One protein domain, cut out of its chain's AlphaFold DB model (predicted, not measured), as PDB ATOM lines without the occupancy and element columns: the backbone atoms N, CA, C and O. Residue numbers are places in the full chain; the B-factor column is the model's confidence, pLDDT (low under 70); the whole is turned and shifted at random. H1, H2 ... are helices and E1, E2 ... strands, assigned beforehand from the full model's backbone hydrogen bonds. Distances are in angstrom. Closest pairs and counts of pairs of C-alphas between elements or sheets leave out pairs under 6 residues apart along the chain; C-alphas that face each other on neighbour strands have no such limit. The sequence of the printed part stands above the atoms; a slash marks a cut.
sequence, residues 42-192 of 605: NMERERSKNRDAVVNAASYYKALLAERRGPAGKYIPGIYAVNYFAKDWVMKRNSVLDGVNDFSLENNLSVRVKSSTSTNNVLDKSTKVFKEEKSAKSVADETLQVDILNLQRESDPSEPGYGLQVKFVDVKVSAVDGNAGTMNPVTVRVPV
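This is residues 42 to 192 of the 605 residues of an uncharacterized protein of Proteobacteria bacterium (UniProt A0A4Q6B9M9). A strongly twisted sheet of five strands, E5 to E9, curls round one long helix, H1, whose residues 50 to 65 pack on it. Two small hairpins, E1 with E2 and E3 with E4, lie near the last residues of H1; a small head of H2 and H3 makes one end of the longest axis, and the loop of residues 154 to 165 reaches to the other. The printed part has 151 residues with three named helices and nine named strands, in the order H1 E1 E2 E3 E4 E5 E6 H2 H3 E7 E8 E9. The large sheet, in the order E5, E6, E7, E8, E9, is antiparallel throughout, and the class is mixed, helices and strands. The whole is only just compact, close to loose, with a radius of gyration of the C-alphas of 17.8 A, and its outline is elongated, 61 by 39 by 23 A.

In the largest sheet, E5, residues 103 to 107, is an edge strand and forms a hairpin with E6, residues 110 to 115; N 112 and O 104 are 2.8 A apart, within hydrogen-bond range. E6 is the antiparallel neighbour of E7, residues 142 to 153, with N 113 and O 144 at 2.8 A. E7, E8, residues 166 to 175, and E9, residues 186 to 191, form a meander, each strand the antiparallel neighbour of the one before. Here N 147 and O 172 are 2.8 A apart between E7 and E8, and N 171 and O 188 are 2.8 A apart between E8 and the other edge strand, E9. E7 bends by 51 degrees at residue 150. H1, residues 42 to 65, is on this sheet, which curls round it; helix on one face of a sheet makes two layers. The closest C-alphas of H1 and E6 are those of Ala 57 and Ser 115, 5.9 A apart, and those of H1 and E9 are Lys 62 and Val 190, 6.2 A apart. After H1, E1, residues 67 to 69, and E2, residues 75 to 77, form a hairpin, with N 68 and O 76 at 2.9 A. E2 runs on into E3, residues 79 to 81, at 86 degrees across a break of one residue. E3 forms a hairpin with E4, residues 91 to 93, with N 92 and O 80 at 2.8 A. The closest C-alphas of H1 and E3, Leu 64 and Ile 79, are 5.5 A apart. H2, residues 122 to 130, and H3, residues 136 to 139, only just touch, with 3 pairs of C-alphas within 8 A, the closest being Val 129 and Ala 136 at 5.8 A. Neither is on the large sheet, and both are apart from H1. In H1 and H2 every O i to N i+4 pair is within hydrogen-bond range; H3 is too short for such a pair, and its one O i to N i+3 pair is not within range.

H1 begins at C-alpha 42, (10.070, 27.221, -54.687), and measures 34.5 A from first to last C-alpha. E7 is the longest strand at 31.8 A, and E8 measures 26.3 A, E9 16.2 A, E6 14.9 A and E5 12.4 A. E7 begins at C-alpha 142, (1.671, 26.519, -36.941). E9 ends at C-alpha 191, (-4.016, 2.921, -38.676). H2 measures 11.1 A.

The two C-alphas farthest apart, those of Lys 131 and Ser 158, are 63.7 A from each other. The printed part has no cut, and the link from E7 to E8, 12 residues, is long. The mean pLDDT of the printed part is 81.7; residues 115 to 130, 132 to 141 and 177 to 182 are under 70.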
ATOM      1  N   ASN A  42      10.807  26.653 -55.814       79.69
ATOM      2  CA  ASN A  42      10.070  27.221 -54.687       79.69
ATOM      3  C   ASN A  42       8.710  26.531 -54.502       79.69
ATOM      4  O   ASN A  42       8.364  26.196 -53.373       79.69
ATOM      5  N   MET A  43       7.967  26.251 -55.579       79.25
ATOM      6  CA  MET A  43       6.709  25.499 -55.510       79.25
ATOM      7  C   MET A  43       6.916  24.068 -55.001       79.25
ATOM      8  O   MET A  43       6.146  23.607 -54.161       79.25
ATOM      9  N   GLU A  44       7.950  23.362 -55.463       83.56
ATOM     10  CA  GLU A  44       8.309  22.030 -54.963       83.56
ATOM     11  C   GLU A  44       8.704  22.069 -53.487       83.56
ATOM     12  O   GLU A  44       8.257  21.233 -52.700       83.56
ATOM     13  N   ARG A  45       9.481  23.079 -53.084       82.81
ATOM     14  CA  ARG A  45       9.879  23.280 -51.690       82.81
ATOM     15  C   ARG A  45       8.675  23.556 -50.792       82.81
ATOM     16  O   ARG A  45       8.606  22.981 -49.709       82.81
ATOM     17  N   GLU A  46       7.720  24.380 -51.222       79.12
ATOM     18  CA  GLU A  46       6.471  24.610 -50.479       79.12
ATOM     19  C   GLU A  46       5.591  23.352 -50.425       79.12
ATOM     20  O   GLU A  46       5.064  23.012 -49.367       79.12
ATOM     21  N   ARG A  47       5.496  22.581 -51.518       80.69
ATOM     22  CA  ARG A  47       4.801  21.281 -51.515       80.69
ATOM     23  C   ARG A  47       5.445  20.288 -50.546       80.69
ATOM     24  O   ARG A  47       4.721  19.613 -49.819       80.69
ATOM     25  N   SER A  48       6.777  20.215 -50.508       80.44
ATOM     26  CA  SER A  48       7.508  19.357 -49.568       80.44
ATOM     27  C   SER A  48       7.255  19.777 -48.125       80.44
ATOM     28  O   SER A  48       6.907  18.935 -47.307       80.44
ATOM     29  N   LYS A  49       7.330  21.079 -47.817       79.75
ATOM     30  CA  LYS A  49       7.028  21.601 -46.472       79.75
ATOM     31  C   LYS A  49       5.611  21.250 -46.029       79.75
ATOM     32  O   LYS A  49       5.420  20.760 -44.921       79.75
ATOM     33  N   ASN A  50       4.629  21.457 -46.907       81.25
ATOM     34  CA  ASN A  50       3.232  21.127 -46.634       81.25
ATOM     35  C   ASN A  50       3.046  19.625 -46.394       81.25
ATOM     36  O   ASN A  50       2.317  19.225 -45.486       81.25
ATOM     37  N   ARG A  51       3.739  18.790 -47.174       83.69
ATOM     38  CA  ARG A  51       3.737  17.337 -46.992       83.69
ATOM     39  C   ARG A  51       4.331  16.938 -45.642       83.69
ATOM     40  O   ARG A  51       3.712  16.146 -44.939       83.69
ATOM     41  N   ASP A  52       5.475  17.499 -45.262       82.62
ATOM     42  CA  ASP A  52       6.132  17.194 -43.987       82.62
ATOM     43  C   ASP A  52       5.266  17.634 -42.798       82.62
ATOM     44  O   ASP A  52       5.087  16.884 -41.838       82.62
ATOM     45  N   ALA A  53       4.641  18.812 -42.890       83.12
ATOM     46  CA  ALA A  53       3.710  19.315 -41.885       83.12
ATOM     47  C   ALA A  53       2.493  18.386 -41.708       83.12
ATOM     48  O   ALA A  53       2.125  18.061 -40.577       83.12
ATOM     49  N   VAL A  54       1.911  17.906 -42.814       84.69
ATOM     50  CA  VAL A  54       0.801  16.933 -42.809       84.69
ATOM     51  C   VAL A  54       1.216  15.613 -42.183       84.69
ATOM     52  O   VAL A  54       0.495  15.092 -41.334       84.69
ATOM     53  N   VAL A  55       2.367  15.066 -42.581       83.62
ATOM     54  CA  VAL A  55       2.862  13.791 -42.049       83.62
ATOM     55  C   VAL A  55       3.128  13.909 -40.550       83.62
ATOM     56  O   VAL A  55       2.745  13.009 -39.802       83.62
ATOM     57  N   ASN A  56       3.696  15.025 -40.091       84.31
ATOM     58  CA  ASN A  56       3.920  15.283 -38.670       84.31
ATOM     59  C   ASN A  56       2.602  15.394 -37.893       84.31
ATOM     60  O   ASN A  56       2.450  14.731 -36.867       84.31
ATOM     61  N   ALA A  57       1.623  16.153 -38.395       87.19
ATOM     62  CA  ALA A  57       0.310  16.272 -37.758       87.19
ATOM     63  C   ALA A  57      -0.443  14.937 -37.703       87.19
ATOM     64  O   ALA A  57      -0.967  14.571 -36.652       87.19
ATOM     65  N   ALA A  58      -0.455  14.177 -38.800       87.31
ATOM     66  CA  ALA A  58      -1.085  12.861 -38.848       87.31
ATOM     67  C   ALA A  58      -0.374  11.850 -37.935       87.31
ATOM     68  O   ALA A  58      -1.031  11.053 -37.267       87.31
ATOM     69  N   SER A  59       0.957  11.905 -37.852       85.62
ATOM     70  CA  SER A  59       1.744  11.060 -36.945       85.62
ATOM     71  C   SER A  59       1.486  11.412 -35.483       85.62
ATOM     72  O   SER A  59       1.332  10.517 -34.655       85.62
ATOM     73  N   TYR A  60       1.381  12.702 -35.160       88.94
ATOM     74  CA  TYR A  60       1.019  13.153 -33.822       88.94
ATOM     75  C   TYR A  60      -0.409  12.725 -33.463       88.94
ATOM     76  O   TYR A  60      -0.624  12.158 -32.395       88.94
ATOM     77  N   TYR A  61      -1.368  12.886 -34.380       92.38
ATOM     78  CA  TYR A  61      -2.738  12.400 -34.208       92.38
ATOM     79  C   TYR A  61      -2.791  10.879 -33.997       92.38
ATOM     80  O   TYR A  61      -3.418  10.411 -33.047       92.38
ATOM     81  N   LYS A  62      -2.048  10.099 -34.796       93.62
ATOM     82  CA  LYS A  62      -1.867   8.655 -34.575       93.62
ATOM     83  C   LYS A  62      -1.342   8.371 -33.170       93.62
ATOM     84  O   LYS A  62      -1.842   7.485 -32.489       93.62
ATOM     85  N   ALA A  63      -0.348   9.130 -32.719       89.38
ATOM     86  CA  ALA A  63       0.243   8.962 -31.401       89.38
ATOM     87  C   ALA A  63      -0.699   9.367 -30.250       89.38
ATOM     88  O   ALA A  63      -0.462   8.930 -29.123       89.38
ATOM     89  N   LEU A  64      -1.724  10.193 -30.507       93.12
ATOM     90  CA  LEU A  64      -2.809  10.488 -29.565       93.12
ATOM     91  C   LEU A  64      -3.839   9.353 -29.497       93.12
ATOM     92  O   LEU A  64      -4.406   9.142 -28.430       93.12
ATOM     93  N   LEU A  65      -4.081   8.649 -30.608       94.62
ATOM     94  CA  LEU A  65      -4.953   7.467 -30.666       94.62
ATOM     95  C   LEU A  65      -4.283   6.196 -30.138       94.62
ATOM     96  O   LEU A  65      -4.976   5.282 -29.709       94.62
ATOM     97  N   ALA A  66      -2.953   6.125 -30.197       92.44
ATOM     98  CA  ALA A  66      -2.192   4.997 -29.682       92.44
ATOM     99  C   ALA A  66      -2.246   4.951 -28.152       92.44
ATOM    100  O   ALA A  66      -2.126   5.981 -27.477       92.44
ATOM    101  N   GLU A  67      -2.383   3.747 -27.607       92.69
ATOM    102  CA  GLU A  67      -2.393   3.539 -26.169       92.69
ATOM    103  C   GLU A  67      -1.013   3.805 -25.556       92.69
ATOM    104  O   GLU A  67       0.035   3.472 -26.115       92.69
ATOM    105  N   ARG A  68      -1.004   4.419 -24.373       90.81
ATOM    106  CA  ARG A  68       0.203   4.663 -23.583       90.81
ATOM    107  C   ARG A  68      -0.046   4.254 -22.146       90.81
ATOM    108  O   ARG A  68      -1.150   4.412 -21.628       90.81
ATOM    109  N   ARG A  69       0.998   3.762 -21.482       88.75
ATOM    110  CA  ARG A  69       0.933   3.382 -20.070       88.75
ATOM    111  C   ARG A  69       0.627   4.614 -19.210       88.75
ATOM    112  O   ARG A  69       1.445   5.526 -19.127       88.75
ATOM    113  N   GLY A  70      -0.551   4.639 -18.596       87.25
ATOM    114  CA  GLY A  70      -0.988   5.686 -17.677       87.25
ATOM    115  C   GLY A  70      -0.509   5.471 -16.231       87.25
ATOM    116  O   GLY A  70       0.119   4.452 -15.927       87.25
ATOM    117  N   PRO A  71      -0.846   6.394 -15.307       81.44
ATOM    118  CA  PRO A  71      -0.385   6.371 -13.911       81.44
ATOM    119  C   PRO A  71      -0.765   5.103 -13.133       81.44
ATOM    120  O   PRO A  71      -0.011   4.648 -12.281       81.44
ATOM    121  N   ALA A  72      -1.908   4.491 -13.455       84.69
ATOM    122  CA  ALA A  72      -2.382   3.250 -12.837       84.69
ATOM    123  C   ALA A  72      -1.855   1.976 -13.535       84.69
ATOM    124  O   ALA A  72      -2.403   0.896 -13.344       84.69
ATOM    125  N   GLY A  73      -0.864   2.100 -14.424       85.81
ATOM    126  CA  GLY A  73      -0.367   0.994 -15.248       85.81
ATOM    127  C   GLY A  73      -1.298   0.574 -16.391       85.81
ATOM    128  O   GLY A  73      -0.876  -0.212 -17.232       85.81
ATOM    129  N   LYS A  74      -2.519   1.122 -16.461       87.12
ATOM    130  CA  LYS A  74      -3.469   0.899 -17.560       87.12
ATOM    131  C   LYS A  74      -2.999   1.595 -18.835       87.12
ATOM    132  O   LYS A  74      -2.616   2.764 -18.786       87.12
ATOM    133  N   TYR A  75      -3.051   0.892 -19.959       90.06
ATOM    134  CA  TYR A  75      -2.767   1.453 -21.273       90.06
ATOM    135  C   TYR A  75      -4.014   2.179 -21.783       90.06
ATOM    136  O   TYR A  75      -5.096   1.609 -21.853       90.06
ATOM    137  N   ILE A  76      -3.892   3.486 -22.015       92.94
ATOM    138  CA  ILE A  76      -4.996   4.344 -22.459       92.94
ATOM    139  C   ILE A  76      -4.478   5.365 -23.480       92.94
ATOM    140  O   ILE A  76      -3.341   5.824 -23.353       92.94
ATOM    141  N   PRO A  77      -5.269   5.758 -24.488       95.38
ATOM    142  CA  PRO A  77      -4.838   6.735 -25.486       95.38
ATOM    143  C   PRO A  77      -5.025   8.178 -24.991       95.38
ATOM    144  O   PRO A  77      -5.801   8.436 -24.067       95.38
ATOM    145  N   GLY A  78      -4.334   9.139 -25.610       94.12
ATOM    146  CA  GLY A  78      -4.454  10.576 -25.308       94.12
ATOM    147  C   GLY A  78      -5.792  11.186 -25.728       94.12
ATOM    148  O   GLY A  78      -6.309  12.085 -25.056       94.12
ATOM    149  N   ILE A  79      -6.388  10.661 -26.796       95.75
ATOM    150  CA  ILE A  79      -7.771  10.925 -27.196       95.75
ATOM    151  C   ILE A  79      -8.476   9.603 -27.489       95.75
ATOM    152  O   ILE A  79      -7.850   8.647 -27.931       95.75
ATOM    153  N   TYR A  80      -9.782   9.546 -27.260       96.56
ATOM    154  CA  TYR A  80     -10.566   8.333 -27.480       96.56
ATOM    155  C   TYR A  80     -11.990   8.651 -27.926       96.56
ATOM    156  O   TYR A  80     -12.520   9.718 -27.616       96.56
ATOM    157  N   ALA A  81     -12.624   7.702 -28.613       97.38
ATOM    158  CA  ALA A  81     -14.040   7.781 -28.946       97.38
ATOM    159  C   ALA A  81     -14.916   7.536 -27.703       97.38
ATOM    160  O   ALA A  81     -14.697   6.593 -26.936       97.38
ATOM    161  N   VAL A  82     -15.948   8.361 -27.508       96.56
ATOM    162  CA  VAL A  82     -16.967   8.160 -26.459       96.56
ATOM    163  C   VAL A  82     -17.710   6.844 -26.655       96.56
ATOM    164  O   VAL A  82     -18.053   6.194 -25.677       96.56
ATOM    165  N   ASN A  83     -17.927   6.453 -27.908       97.50
ATOM    166  CA  ASN A  83     -18.440   5.147 -28.282       97.50
ATOM    167  C   ASN A  83     -17.650   4.654 -29.499       97.50
ATOM    168  O   ASN A  83     -17.787   5.196 -30.594       97.50
ATOM    169  N   TYR A  84     -16.810   3.641 -29.296       97.81
ATOM    170  CA  TYR A  84     -15.969   3.039 -30.330       97.81
ATOM    171  C   TYR A  84     -16.794   2.403 -31.465       97.81
ATOM    172  O   TYR A  84     -16.405   2.434 -32.637       97.81
ATOM    173  N   PHE A  85     -17.976   1.879 -31.145       97.06
ATOM    174  CA  PHE A  85     -18.861   1.228 -32.112       97.06
ATOM    175  C   PHE A  85     -19.775   2.214 -32.852       97.06
ATOM    176  O   PHE A  85     -20.439   1.828 -33.808       97.06
ATOM    177  N   ALA A  86     -19.778   3.501 -32.482       96.69
ATOM    178  CA  ALA A  86     -20.561   4.511 -33.190       96.69
ATOM    179  C   ALA A  86     -20.086   4.684 -34.640       96.69
ATOM    180  O   ALA A  86     -18.891   4.624 -34.933       96.69
ATOM    181  N   LYS A  87     -21.034   4.939 -35.550       95.19
ATOM    182  CA  LYS A  87     -20.743   5.212 -36.966       95.19
ATOM    183  C   LYS A  87     -19.787   6.397 -37.133       95.19
ATOM    184  O   LYS A  87     -18.856   6.305 -37.922       95.19
ATOM    185  N   ASP A  88     -19.998   7.437 -36.331       95.06
ATOM    186  CA  ASP A  88     -19.169   8.634 -36.284       95.06
ATOM    187  C   ASP A  88     -18.580   8.779 -34.877       95.06
ATOM    188  O   ASP A  88     -19.298   8.747 -33.870       95.06
ATOM    189  N   TRP A  89     -17.258   8.912 -34.785       96.38
ATOM    190  CA  TRP A  89     -16.579   9.010 -33.497       96.38
ATOM    191  C   TRP A  89     -16.665  10.411 -32.912       96.38
ATOM    192  O   TRP A  89     -16.110  11.362 -33.447       96.38
ATOM    193  N   VAL A  90     -17.279  10.512 -31.735       96.12
ATOM    194  CA  VAL A  90     -17.155  11.686 -30.870       96.12
ATOM    195  C   VAL A  90     -15.914  11.525 -30.001       96.12
ATOM    196  O   VAL A  90     -15.884  10.681 -29.106       96.12
ATOM    197  N   MET A  91     -14.890  12.329 -30.263       96.12
ATOM    198  CA  MET A  91     -13.603  12.268 -29.581       96.12
ATOM    199  C   MET A  91     -13.625  13.032 -28.254       96.12
ATOM    200  O   MET A  91     -14.146  14.142 -28.159       96.12
ATOM    201  N   LYS A  92     -12.997  12.461 -27.222       95.81
ATOM    202  CA  LYS A  92     -12.721  13.117 -25.940       95.81
ATOM    203  C   LYS A  92     -11.241  13.060 -25.601       95.81
ATOM    204  O   LYS A  92     -10.544  12.099 -25.924       95.81
ATOM    205  N   ARG A  93     -10.771  14.095 -24.899       94.19
ATOM    206  CA  ARG A  93      -9.433  14.126 -24.303       94.19
ATOM    207  C   ARG A  93      -9.386  13.183 -23.110       94.19
ATOM    208  O   ARG A  93     -10.264  13.203 -22.250       94.19
ATOM    209  N   ASN A  94      -8.301  12.432 -23.013       93.19
ATOM    210  CA  ASN A  94      -7.988  11.656 -21.834       93.19
ATOM    211  C   ASN A  94      -7.233  12.512 -20.807       93.19
ATOM    212  O   ASN A  94      -6.024  12.683 -20.890       93.19
ATOM    213  N   SER A  95      -7.953  13.031 -19.813       91.12
ATOM    214  CA  SER A  95      -7.395  13.872 -18.741       91.12
ATOM    215  C   SER A  95      -6.410  13.179 -17.790       91.12
ATOM    216  O   SER A  95      -5.857  13.850 -16.933       91.12
ATOM    217  N   VAL A  96      -6.226  11.857 -17.887       87.94
ATOM    218  CA  VAL A  96      -5.365  11.080 -16.971       87.94
ATOM    219  C   VAL A  96      -3.907  11.047 -17.445       87.94
ATOM    220  O   VAL A  96      -3.018  10.709 -16.670       87.94
ATOM    221  N   LEU A  97      -3.643  11.388 -18.710       85.25
ATOM    222  CA  LEU A  97      -2.283  11.470 -19.236       85.25
ATOM    223  C   LEU A  97      -1.755  12.900 -19.075       85.25
ATOM    224  O   LEU A  97      -2.001  13.764 -19.920       85.25
ATOM    225  N   ASP A  98      -1.028  13.134 -17.984       74.38
ATOM    226  CA  ASP A  98      -0.307  14.386 -17.759       74.38
ATOM    227  C   ASP A  98       0.712  14.632 -18.887       74.38
ATOM    228  O   ASP A  98       1.393  13.718 -19.356       74.38
ATOM    229  N   GLY A  99       0.812  15.882 -19.349       71.50
ATOM    230  CA  GLY A  99       1.812  16.301 -20.340       71.50
ATOM    231  C   GLY A  99       1.361  16.294 -21.804       71.50
ATOM    232  O   GLY A  99       2.110  16.762 -22.657       71.50
ATOM    233  N   VAL A 100       0.136  15.865 -22.126       74.19
ATOM    234  CA  VAL A 100      -0.401  15.967 -23.499       74.19
ATOM    235  C   VAL A 100      -1.147  17.297 -23.696       74.19
ATOM    236  O   VAL A 100      -2.354  17.336 -23.933       74.19
ATOM    237  N   ASN A 101      -0.425  18.412 -23.557       77.88
ATOM    238  CA  ASN A 101      -0.998  19.765 -23.644       77.88
ATOM    239  C   ASN A 101      -0.915  20.389 -25.047       77.88
ATOM    240  O   ASN A 101      -1.570  21.398 -25.301       77.88
ATOM    241  N   ASP A 102      -0.179  19.775 -25.975       82.44
ATOM    242  CA  ASP A 102       0.125  20.361 -27.291       82.44
ATOM    243  C   ASP A 102      -0.971  20.135 -28.349       82.44
ATOM    244  O   ASP A 102      -0.721  20.153 -29.557       82.44
ATOM    245  N   PHE A 103      -2.211  19.921 -27.903       90.62
ATOM    246  CA  PHE A 103      -3.379  19.868 -28.778       90.62
ATOM    247  C   PHE A 103      -4.593  20.549 -28.149       90.62
ATOM    248  O   PHE A 103      -4.619  20.807 -26.945       90.62
ATOM    249  N   SER A 104      -5.630  20.799 -28.937       91.31
ATOM    250  CA  SER A 104      -6.974  21.112 -28.446       91.31
ATOM    251  C   SER A 104      -8.026  20.363 -29.264       91.31
ATOM    252  O   SER A 104      -7.786  19.981 -30.408       91.31
ATOM    253  N   LEU A 105      -9.177  20.103 -28.647       92.62
ATOM    254  CA  LEU A 105     -10.368  19.594 -29.326       92.62
ATOM    255  C   LEU A 105     -11.312  20.780 -29.495       92.62
ATOM    256  O   LEU A 105     -11.721  21.365 -28.495       92.62
ATOM    257  N   GLU A 106     -11.607  21.168 -30.730       85.62
ATOM    258  CA  GLU A 106     -12.497  22.310 -31.007       85.62
ATOM    259  C   GLU A 106     -13.964  21.909 -31.093       85.62
ATOM    260  O   GLU A 106     -14.879  22.659 -30.766       85.62
ATOM    261  N   ASN A 107     -14.170  20.683 -31.528       79.19
ATOM    262  CA  ASN A 107     -15.426  20.039 -31.805       79.19
ATOM    263  C   ASN A 107     -15.129  18.541 -31.743       79.19
ATOM    264  O   ASN A 107     -13.989  18.100 -31.887       79.19
ATOM    265  N   ASN A 108     -16.159  17.742 -31.500       81.81
ATOM    266  CA  ASN A 108     -16.041  16.305 -31.256       81.81
ATOM    267  C   ASN A 108     -15.362  15.500 -32.393       81.81
ATOM    268  O   ASN A 108     -15.161  14.303 -32.227       81.81
ATOM    269  N   LEU A 109     -15.016  16.129 -33.523       85.88
ATOM    270  CA  LEU A 109     -14.435  15.517 -34.722       85.88
ATOM    271  C   LEU A 109     -13.077  16.106 -35.140       85.88
ATOM    272  O   LEU A 109     -12.427  15.511 -36.002       85.88
ATOM    273  N   SER A 110     -12.638  17.226 -34.548       90.38
ATOM    274  CA  SER A 110     -11.433  17.936 -34.997       90.38
ATOM    275  C   SER A 110     -10.424  18.139 -33.877       90.38
ATOM    276  O   SER A 110     -10.738  18.618 -32.783       90.38
ATOM    277  N   VAL A 111      -9.173  17.801 -34.179       91.19
ATOM    278  CA  VAL A 111      -8.034  17.964 -33.278       91.19
ATOM    279  C   VAL A 111      -7.109  19.022 -33.846       91.19
ATOM    280  O   VAL A 111      -6.561  18.856 -34.933       91.19
ATOM    281  N   ARG A 112      -6.896  20.104 -33.101       90.69
ATOM    282  CA  ARG A 112      -5.844  21.069 -33.406       90.69
ATOM    283  C   ARG A 112      -4.548  20.597 -32.784       90.69
ATOM    284  O   ARG A 112      -4.487  20.416 -31.571       90.69
ATOM    285  N   VAL A 113      -3.526  20.396 -33.600       87.06
ATOM    286  CA  VAL A 113      -2.206  19.927 -33.179       87.06
ATOM    287  C   VAL A 113      -1.181  21.003 -33.496       87.06
ATOM    288  O   VAL A 113      -1.196  21.596 -34.578       87.06
ATOM    289  N   LYS A 114      -0.285  21.277 -32.548       81.06
ATOM    290  CA  LYS A 114       0.863  22.142 -32.819       81.06
ATOM    291  C   LYS A 114       1.894  21.337 -33.596       81.06
ATOM    292  O   LYS A 114       2.463  20.384 -33.068       81.06
ATOM    293  N   SER A 115       2.107  21.687 -34.860       68.12
ATOM    294  CA  SER A 115       3.110  21.021 -35.685       68.12
ATOM    295  C   SER A 115       4.462  21.691 -35.472       68.12
ATOM    296  O   SER A 115       4.660  22.855 -35.817       68.12
ATOM    297  N   SER A 116       5.422  20.958 -34.912       58.19
ATOM    298  CA  SER A 116       6.808  21.406 -34.807       58.19
ATOM    299  C   SER A 116       7.545  21.169 -36.127       58.19
ATOM    300  O   SER A 116       8.500  20.403 -36.203       58.19
ATOM    301  N   THR A 117       7.147  21.841 -37.209       53.75
ATOM    302  CA  THR A 117       7.978  21.907 -38.423       53.75
ATOM    303  C   THR A 117       9.174  22.827 -38.179       53.75
ATOM    304  O   THR A 117       9.302  23.909 -38.759       53.75
ATOM    305  N   SER A 118      10.081  22.424 -37.289       52.50
ATOM    306  CA  SER A 118      11.441  22.938 -37.317       52.50
ATOM    307  C   SER A 118      12.128  22.249 -38.492       52.50
ATOM    308  O   SER A 118      12.150  21.027 -38.556       52.50
ATOM    309  N   THR A 119      12.603  23.020 -39.476       51.22
ATOM    310  CA  THR A 119      13.888  22.711 -40.143       51.22
ATOM    311  C   THR A 119      14.363  23.703 -41.200       51.22
ATOM    312  O   THR A 119      15.522  23.591 -41.556       51.22
ATOM    313  N   ASN A 120      13.622  24.720 -41.671       46.19
ATOM    314  CA  ASN A 120      14.225  25.617 -42.690       46.19
ATOM    315  C   ASN A 120      13.919  27.116 -42.620       46.19
ATOM    316  O   ASN A 120      14.480  27.879 -43.399       46.19
ATOM    317  N   ASN A 121      13.118  27.562 -41.652       48.25
ATOM    318  CA  ASN A 121      13.012  28.985 -41.324       48.25
ATOM    319  C   ASN A 121      13.717  29.329 -40.009       48.25
ATOM    320  O   ASN A 121      13.470  30.388 -39.442       48.25
ATOM    321  N   VAL A 122      14.612  28.448 -39.535       51.69
ATOM    322  CA  VAL A 122      15.458  28.749 -38.378       51.69
ATOM    323  C   VAL A 122      16.256  30.008 -38.668       51.69
ATOM    324  O   VAL A 122      16.293  30.845 -37.796       51.69
ATOM    325  N   LEU A 123      16.783  30.243 -39.875       45.75
ATOM    326  CA  LEU A 123      17.590  31.441 -40.131       45.75
ATOM    327  C   LEU A 123      16.766  32.745 -40.132       45.75
ATOM    328  O   LEU A 123      17.075  33.617 -39.339       45.75
ATOM    329  N   ASP A 124      15.682  32.891 -40.904       56.09
ATOM    330  CA  ASP A 124      14.891  34.145 -40.920       56.09
ATOM    331  C   ASP A 124      14.108  34.374 -39.611       56.09
ATOM    332  O   ASP A 124      14.059  35.486 -39.080       56.09
ATOM    333  N   LYS A 125      13.546  33.306 -39.025       53.09
ATOM    334  CA  LYS A 125      12.838  33.398 -37.744       53.09
ATOM    335  C   LYS A 125      13.810  33.545 -36.563       53.09
ATOM    336  O   LYS A 125      13.486  34.291 -35.649       53.09
ATOM    337  N   SER A 126      15.012  32.950 -36.588       46.41
ATOM    338  CA  SER A 126      16.063  33.272 -35.602       46.41
ATOM    339  C   SER A 126      16.599  34.677 -35.805       46.41
ATOM    340  O   SER A 126      16.804  35.351 -34.815       46.41
ATOM    341  N   THR A 127      16.727  35.178 -37.038       53.00
ATOM    342  CA  THR A 127      17.141  36.569 -37.292       53.00
ATOM    343  C   THR A 127      16.137  37.549 -36.681       53.00
ATOM    344  O   THR A 127      16.543  38.523 -36.063       53.00
ATOM    345  N   LYS A 128      14.829  37.265 -36.762       59.44
ATOM    346  CA  LYS A 128      13.772  38.054 -36.097       59.44
ATOM    347  C   LYS A 128      13.745  37.886 -34.569       59.44
ATOM    348  O   LYS A 128      13.380  38.824 -33.873       59.44
ATOM    349  N   VAL A 129      14.160  36.733 -34.039       51.59
ATOM    350  CA  VAL A 129      14.328  36.512 -32.587       51.59
ATOM    351  C   VAL A 129      15.587  37.202 -32.047       51.59
ATOM    352  O   VAL A 129      15.534  37.829 -30.998       51.59
ATOM    353  N   PHE A 130      16.698  37.154 -32.784       49.69
ATOM    354  CA  PHE A 130      17.961  37.835 -32.478       49.69
ATOM    355  C   PHE A 130      17.866  39.356 -32.636       49.69
ATOM    356  O   PHE A 130      18.610  40.077 -31.982       49.69
ATOM    357  N   LYS A 131      16.945  39.849 -33.472       70.25
ATOM    358  CA  LYS A 131      16.565  41.268 -33.549       70.25
ATOM    359  C   LYS A 131      15.523  41.684 -32.496       70.25
ATOM    360  O   LYS A 131      15.047  42.808 -32.558       70.25
ATOM    361  N   GLU A 132      15.126  40.784 -31.590       58.44
ATOM    362  CA  GLU A 132      14.063  40.977 -30.582       58.44
ATOM    363  C   GLU A 132      12.667  41.322 -31.150       58.44
ATOM    364  O   GLU A 132      11.724  41.575 -30.405       58.44
ATOM    365  N   GLU A 133      12.481  41.258 -32.472       67.69
ATOM    366  CA  GLU A 133      11.218  41.564 -33.158       67.69
ATOM    367  C   GLU A 133      10.133  40.506 -32.886       67.69
ATOM    368  O   GLU A 133       8.938  40.763 -33.046       67.69
ATOM    369  N   LYS A 134      10.539  39.292 -32.496       52.44
ATOM    370  CA  LYS A 134       9.648  38.181 -32.144       52.44
ATOM    371  C   LYS A 134      10.250  37.336 -31.024       52.44
ATOM    372  O   LYS A 134      11.429  37.013 -31.055       52.44
ATOM    373  N   SER A 135       9.445  36.902 -30.053       47.84
ATOM    374  CA  SER A 135       9.934  35.979 -29.018       47.84
ATOM    375  C   SER A 135      10.183  34.587 -29.609       47.84
ATOM    376  O   SER A 135       9.441  34.148 -30.494       47.84
ATOM    377  N   ALA A 136      11.179  33.857 -29.094       42.69
ATOM    378  CA  ALA A 136      11.501  32.486 -29.516       42.69
ATOM    379  C   ALA A 136      10.287  31.531 -29.475       42.69
ATOM    380  O   ALA A 136      10.225  30.560 -30.225       42.69
ATOM    381  N   LYS A 137       9.282  31.849 -28.649       47.50
ATOM    382  CA  LYS A 137       8.016  31.117 -28.530       47.50
ATOM    383  C   LYS A 137       7.099  31.288 -29.753       47.50
ATOM    384  O   LYS A 137       6.403  30.357 -30.119       47.50
ATOM    385  N   SER A 138       7.149  32.432 -30.436       49.88
ATOM    386  CA  SER A 138       6.268  32.767 -31.573       49.88
ATOM    387  C   SER A 138       6.645  32.107 -32.912       49.88
ATOM    388  O   SER A 138       5.984  32.314 -33.930       49.88
ATOM    389  N   VAL A 139       7.729  31.328 -32.933       48.16
ATOM    390  CA  VAL A 139       8.304  30.701 -34.134       48.16
ATOM    391  C   VAL A 139       7.778  29.273 -34.364       48.16
ATOM    392  O   VAL A 139       7.917  28.757 -35.475       48.16
ATOM    393  N   ALA A 140       7.123  28.677 -33.359       51.75
ATOM    394  CA  ALA A 140       6.802  27.248 -33.271       51.75
ATOM    395  C   ALA A 140       5.296  26.886 -33.324       51.75
ATOM    396  O   ALA A 140       4.945  25.757 -33.001       51.75
ATOM    397  N   ASP A 141       4.403  27.797 -33.721       62.50
ATOM    398  CA  ASP A 141       2.953  27.634 -33.492       62.50
ATOM    399  C   ASP A 141       2.099  27.527 -34.776       62.50
ATOM    400  O   ASP A 141       0.963  28.007 -34.807       62.50
ATOM    401  N   GLU A 142       2.589  26.900 -35.855       72.81
ATOM    402  CA  GLU A 142       1.671  26.519 -36.941       72.81
ATOM    403  C   GLU A 142       0.735  25.418 -36.424       72.81
ATOM    404  O   GLU A 142       1.125  24.273 -36.178       72.81
ATOM    405  N   THR A 143      -0.512  25.815 -36.175       83.62
ATOM    406  CA  THR A 143      -1.562  24.922 -35.694       83.62
ATOM    407  C   THR A 143      -2.252  24.314 -36.902       83.62
ATOM    408  O   THR A 143      -2.841  25.025 -37.719       83.62
ATOM    409  N   LEU A 144      -2.166  22.994 -37.017       88.62
ATOM    410  CA  LEU A 144      -2.886  22.230 -38.025       88.62
ATOM    411  C   LEU A 144      -4.144  21.639 -37.399       88.62
ATOM    412  O   LEU A 144      -4.136  21.225 -36.241       88.62
ATOM    413  N   GLN A 145      -5.221  21.603 -38.168       93.44
ATOM    414  CA  GLN A 145      -6.470  20.949 -37.818       93.44
ATOM    415  C   GLN A 145      -6.528  19.582 -38.493       93.44
ATOM    416  O   GLN A 145      -6.247  19.460 -39.684       93.44
ATOM    417  N   VAL A 146      -6.870  18.561 -37.715       93.69
ATOM    418  CA  VAL A 146      -7.062  17.183 -38.165       93.69
ATOM    419  C   VAL A 146      -8.529  16.819 -37.958       93.69
ATOM    420  O   VAL A 146      -8.951  16.652 -36.817       93.69
ATOM    421  N   ASP A 147      -9.289  16.706 -39.045       95.19
ATOM    422  CA  ASP A 147     -10.708  16.334 -39.036       95.19
ATOM    423  C   ASP A 147     -10.883  14.852 -39.374       95.19
ATOM    424  O   ASP A 147     -10.304  14.368 -40.348       95.19
ATOM    425  N   ILE A 148     -11.717  14.129 -38.626       96.31
ATOM    426  CA  ILE A 148     -12.117  12.762 -38.993       96.31
ATOM    427  C   ILE A 148     -13.072  12.821 -40.193       96.31
ATOM    428  O   ILE A 148     -14.114  13.468 -40.123       96.31
ATOM    429  N   LEU A 149     -12.730  12.128 -41.283       95.38
ATOM    430  CA  LEU A 149     -13.585  12.007 -42.469       95.38
ATOM    431  C   LEU A 149     -14.383  10.706 -42.481       95.38
ATOM    432  O   LEU A 149     -15.568  10.721 -42.797       95.38
ATOM    433  N   ASN A 150     -13.720   9.579 -42.209       96.94
ATOM    434  CA  ASN A 150     -14.346   8.262 -42.279       96.94
ATOM    435  C   ASN A 150     -13.656   7.240 -41.367       96.94
ATOM    436  O   ASN A 150     -12.440   7.288 -41.171       96.94
ATOM    437  N   LEU A 151     -14.432   6.276 -40.867       97.44
ATOM    438  CA  LEU A 151     -13.937   5.112 -40.131       97.44
ATOM    439  C   LEU A 151     -13.942   3.887 -41.054       97.44
ATOM    440  O   LEU A 151     -14.995   3.443 -41.508       97.44
ATOM    441  N   GLN A 152     -12.767   3.326 -41.324       97.06
ATOM    442  CA  GLN A 152     -12.617   2.104 -42.112       97.06
ATOM    443  C   GLN A 152     -12.634   0.903 -41.168       97.06
ATOM    444  O   GLN A 152     -11.665   0.655 -40.436       97.06
ATOM    445  N   ARG A 153     -13.757   0.183 -41.162       97.06
ATOM    446  CA  ARG A 153     -13.954  -1.013 -40.340       97.06
ATOM    447  C   ARG A 153     -13.429  -2.269 -41.032       97.06
ATOM    448  O   ARG A 153     -13.272  -2.275 -42.250       97.06
ATOM    449  N   GLU A 154     -13.154  -3.310 -40.250       95.62
ATOM    450  CA  GLU A 154     -12.861  -4.641 -40.779       95.62
ATOM    451  C   GLU A 154     -14.005  -5.099 -41.686       95.62
ATOM    452  O   GLU A 154     -15.168  -5.111 -41.278       95.62
ATOM    453  N   SER A 155     -13.656  -5.465 -42.914       92.56
ATOM    454  CA  SER A 155     -14.602  -5.873 -43.952       92.56
ATOM    455  C   SER A 155     -14.502  -7.354 -44.298       92.56
ATOM    456  O   SER A 155     -15.307  -7.831 -45.092       92.56
ATOM    457  N   ASP A 156     -13.516  -8.074 -43.761       89.62
ATOM    458  CA  ASP A 156     -13.397  -9.516 -43.959       89.62
ATOM    459  C   ASP A 156     -14.252 -10.268 -42.920       89.62
ATOM    460  O   ASP A 156     -13.988 -10.143 -41.723       89.62
ATOM    461  N   PRO A 157     -15.276 -11.042 -43.331       86.62
ATOM    462  CA  PRO A 157     -16.124 -11.802 -42.413       86.62
ATOM    463  C   PRO A 157     -15.400 -12.948 -41.696       86.62
ATOM    464  O   PRO A 157     -15.941 -13.489 -40.734       86.62
ATOM    465  N   SER A 158     -14.210 -13.341 -42.157       82.81
ATOM    466  CA  SER A 158     -13.388 -14.362 -41.505       82.81
ATOM    467  C   SER A 158     -12.491 -13.805 -40.396       82.81
ATOM    468  O   SER A 158     -12.021 -14.570 -39.550       82.81
ATOM    469  N   GLU A 159     -12.277 -12.489 -40.369       83.25
ATOM    470  CA  GLU A 159     -11.404 -11.843 -39.397       83.25
ATOM    471  C   GLU A 159     -12.160 -11.502 -38.098       83.25
ATOM    472  O   GLU A 159     -13.333 -11.094 -38.128       83.25
ATOM    473  N   PRO A 160     -11.517 -11.641 -36.921       74.88
ATOM    474  CA  PRO A 160     -12.118 -11.227 -35.662       74.88
ATOM    475  C   PRO A 160     -12.516  -9.747 -35.691       74.88
ATOM    476  O   PRO A 160     -11.744  -8.883 -36.091       74.88
ATOM    477  N   GLY A 161     -13.728  -9.431 -35.231       79.19
ATOM    478  CA  GLY A 161     -14.219  -8.052 -35.222       79.19
ATOM    479  C   GLY A 161     -14.767  -7.552 -36.562       79.19
ATOM    480  O   GLY A 161     -14.904  -6.336 -36.710       79.19
ATOM    481  N   TYR A 162     -15.116  -8.440 -37.502       89.50
ATOM    482  CA  TYR A 162     -15.858  -8.097 -38.722       89.50
ATOM    483  C   TYR A 162     -16.987  -7.089 -38.462       89.50
ATOM    484  O   TYR A 162     -17.831  -7.275 -37.584       89.50
ATOM    485  N   GLY A 163     -16.976  -5.980 -39.204       91.62
ATOM    486  CA  GLY A 163     -17.957  -4.900 -39.088       91.62
ATOM    487  C   GLY A 163     -17.867  -4.056 -37.809       91.62
ATOM    488  O   GLY A 163     -18.553  -3.038 -37.718       91.62
ATOM    489  N   LEU A 164     -17.016  -4.411 -36.841       94.31
ATOM    490  CA  LEU A 164     -16.920  -3.760 -35.528       94.31
ATOM    491  C   LEU A 164     -15.553  -3.116 -35.272       94.31
ATOM    492  O   LEU A 164     -15.502  -1.999 -34.758       94.31
ATOM    493  N   GLN A 165     -14.449  -3.762 -35.643       96.06
ATOM    494  CA  GLN A 165     -13.103  -3.218 -35.463       96.06
ATOM    495  C   GLN A 165     -12.857  -2.073 -36.445       96.06
ATOM    496  O   GLN A 165     -13.023  -2.241 -37.647       96.06
ATOM    497  N   VAL A 166     -12.401  -0.921 -35.956       97.25
ATOM    498  CA  VAL A 166     -11.890   0.171 -36.796       97.25
ATOM    499  C   VAL A 166     -10.399  -0.062 -37.043       97.25
ATOM    500  O   VAL A 166      -9.596   0.104 -36.127       97.25
ATOM    501  N   LYS A 167     -10.029  -0.434 -38.275       96.19
ATOM    502  CA  LYS A 167      -8.626  -0.639 -38.684       96.19
ATOM    503  C   LYS A 167      -7.930   0.670 -39.029       96.19
ATOM    504  O   LYS A 167      -6.752   0.854 -38.722       96.19
ATOM    505  N   PHE A 168      -8.652   1.580 -39.684       96.75
ATOM    506  CA  PHE A 168      -8.110   2.873 -40.086       96.75
ATOM    507  C   PHE A 168      -9.109   4.007 -39.878       96.75
ATOM    508  O   PHE A 168     -10.318   3.827 -40.009       96.75
ATOM    509  N   VAL A 169      -8.581   5.198 -39.622       96.94
ATOM    510  CA  VAL A 169      -9.322   6.458 -39.617       96.94
ATOM    511  C   VAL A 169      -8.769   7.311 -40.747       96.94
ATOM    512  O   VAL A 169      -7.582   7.643 -40.760       96.94
ATOM    513  N   ASP A 170      -9.616   7.650 -41.712       96.69
ATOM    514  CA  ASP A 170      -9.266   8.608 -42.753       96.69
ATOM    515  C   ASP A 170      -9.457  10.016 -42.174       96.69
ATOM    516  O   ASP A 170     -10.555  10.372 -41.738       96.69
ATOM    517  N   VAL A 171      -8.388  10.813 -42.143       96.12
ATOM    518  CA  VAL A 171      -8.388  12.175 -41.596       96.12
ATOM    519  C   VAL A 171      -8.022  13.203 -42.653       96.12
ATOM    520  O   VAL A 171      -7.199  12.941 -43.527       96.12
ATOM    521  N   LYS A 172      -8.601  14.397 -42.563       95.81
ATOM    522  CA  LYS A 172      -8.227  15.569 -43.353       95.81
ATOM    523  C   LYS A 172      -7.338  16.464 -42.510       95.81
ATOM    524  O   LYS A 172      -7.733  16.852 -41.418       95.81
ATOM    525  N   VAL A 173      -6.165  16.810 -43.022       93.62
ATOM    526  CA  VAL A 173      -5.268  17.773 -42.382       93.62
ATOM    527  C   VAL A 173      -5.329  19.091 -43.144       93.62
ATOM    528  O   VAL A 173      -5.078  19.117 -44.351       93.62
ATOM    529  N   SER A 174      -5.660  20.177 -42.452       92.50
ATOM    530  CA  SER A 174      -5.715  21.537 -42.997       92.50
ATOM    531  C   SER A 174      -5.058  22.545 -42.061       92.50
ATOM    532  O   SER A 174      -4.964  22.324 -40.855       92.50
ATOM    533  N   ALA A 175      -4.603  23.670 -42.602       87.69
ATOM    534  CA  ALA A 175      -4.164  24.784 -41.771       87.69
ATOM    535  C   ALA A 175      -5.365  25.446 -41.075       87.69
ATOM    536  O   ALA A 175      -6.436  25.552 -41.669       87.69
ATOM    537  N   VAL A 176      -5.185  25.887 -39.826       85.06
ATOM    538  CA  VAL A 176      -6.181  26.712 -39.128       85.06
ATOM    539  C   VAL A 176      -6.092  28.142 -39.670       85.06
ATOM    540  O   VAL A 176      -5.008  28.727 -39.698       85.06
ATOM    541  N   ASP A 177      -7.223  28.680 -40.129       65.69
ATOM    542  CA  ASP A 177      -7.335  29.955 -40.840       65.69
ATOM    543  C   ASP A 177      -6.575  31.119 -40.177       65.69
ATOM    544  O   ASP A 177      -6.674  31.359 -38.972       65.69
ATOM    545  N   GLY A 178      -5.851  31.889 -41.000       58.56
ATOM    546  CA  GLY A 178      -5.447  33.257 -40.656       58.56
ATOM    547  C   GLY A 178      -4.051  33.693 -41.102       58.56
ATOM    548  O   GLY A 178      -3.863  34.878 -41.339       58.56
ATOM    549  N   ASN A 179      -3.074  32.788 -41.238       51.84
ATOM    550  CA  ASN A 179      -1.693  33.180 -41.596       51.84
ATOM    551  C   ASN A 179      -0.884  32.136 -42.386       51.84
ATOM    552  O   ASN A 179       0.200  32.454 -42.876       51.84
ATOM    553  N   ALA A 180      -1.374  30.905 -42.522       53.88
ATOM    554  CA  ALA A 180      -0.720  29.879 -43.325       53.88
ATOM    555  C   ALA A 180      -1.266  29.967 -44.754       53.88
ATOM    556  O   ALA A 180      -2.446  29.713 -44.989       53.88
ATOM    557  N   GLY A 181      -0.437  30.403 -45.704       58.34
ATOM    558  CA  GLY A 181      -0.841  30.527 -47.103       58.34
ATOM    559  C   GLY A 181      -1.482  29.237 -47.619       58.34
ATOM    560  O   GLY A 181      -0.954  28.171 -47.347       58.34
ATOM    561  N   THR A 182      -2.611  29.363 -48.332       66.38
ATOM    562  CA  THR A 182      -3.351  28.339 -49.115       66.38
ATOM    563  C   THR A 182      -2.791  26.907 -49.070       66.38
ATOM    564  O   THR A 182      -2.343  26.353 -50.074       66.38
ATOM    565  N   MET A 183      -2.810  26.277 -47.897       77.56
ATOM    566  CA  MET A 183      -2.427  24.882 -47.783       77.56
ATOM    567  C   MET A 183      -3.605  24.054 -48.273       77.56
ATOM    568  O   MET A 183      -4.664  24.037 -47.643       77.56
ATOM    569  N   ASN A 184      -3.433  23.374 -49.406       83.62
ATOM    570  CA  ASN A 184      -4.442  22.437 -49.875       83.62
ATOM    571  C   ASN A 184      -4.606  21.327 -48.826       83.62
ATOM    572  O   ASN A 184      -3.599  20.736 -48.423       83.62
ATOM    573  N   PRO A 185      -5.837  21.042 -48.374       90.31
ATOM    574  CA  PRO A 185      -6.063  19.997 -47.396       90.31
ATOM    575  C   PRO A 185      -5.623  18.645 -47.952       90.31
ATOM    576  O   PRO A 185      -5.878  18.332 -49.117       90.31
ATOM    577  N   VAL A 186      -4.989  17.835 -47.111       91.56
ATOM    578  CA  VAL A 186      -4.509  16.501 -47.489       91.56
ATOM    579  C   VAL A 186      -5.234  15.454 -46.659       91.56
ATOM    580  O   VAL A 186      -5.315  15.571 -45.438       91.56
ATOM    581  N   THR A 187      -5.743  14.417 -47.321       95.44
ATOM    582  CA  THR A 187      -6.322  13.255 -46.646       95.44
ATOM    583  C   THR A 187      -5.234  12.233 -46.343       95.44
ATOM    584  O   THR A 187      -4.465  11.851 -47.225       95.44
ATOM    585  N   VAL A 188      -5.179  11.774 -45.097       93.50
ATOM    586  CA  VAL A 188      -4.235  10.763 -44.619       93.50
ATOM    587  C   VAL A 188      -5.012   9.626 -43.975       93.50
ATOM    588  O   VAL A 188      -5.962   9.855 -43.234       93.50
ATOM    589  N   ARG A 189      -4.586   8.391 -44.229       95.44
ATOM    590  CA  ARG A 189      -5.124   7.203 -43.568       95.44
ATOM    591  C   ARG A 189      -4.279   6.855 -42.351       95.44
ATOM    592  O   ARG A 189      -3.088   6.577 -42.483       95.44
ATOM    593  N   VAL A 190      -4.894   6.840 -41.175       94.06
ATOM    594  CA  VAL A 190      -4.222   6.570 -39.901       94.06
ATOM    595  C   VAL A 190      -4.627   5.185 -39.394       94.06
ATOM    596  O   VAL A 190      -5.806   4.980 -39.118       94.06
ATOM    597  N   PRO A 191      -3.698   4.220 -39.263       94.44
ATOM    598  CA  PRO A 191      -4.016   2.921 -38.676       94.44
ATOM    599  C   PRO A 191      -4.281   3.052 -37.175       94.44
ATOM    600  O   PRO A 191      -3.573   3.794 -36.485       94.44
ATOM    601  N   VAL A 192      -5.262   2.300 -36.681       94.94
ATOM    602  CA  VAL A 192      -5.662   2.261 -35.267       94.94
ATOM    603  C   VAL A 192      -5.482   0.845 -34.731       94.94
ATOM    604  O   VAL A 192      -5.745  -0.129 -35.431       94.94
TER     605      VAL A 192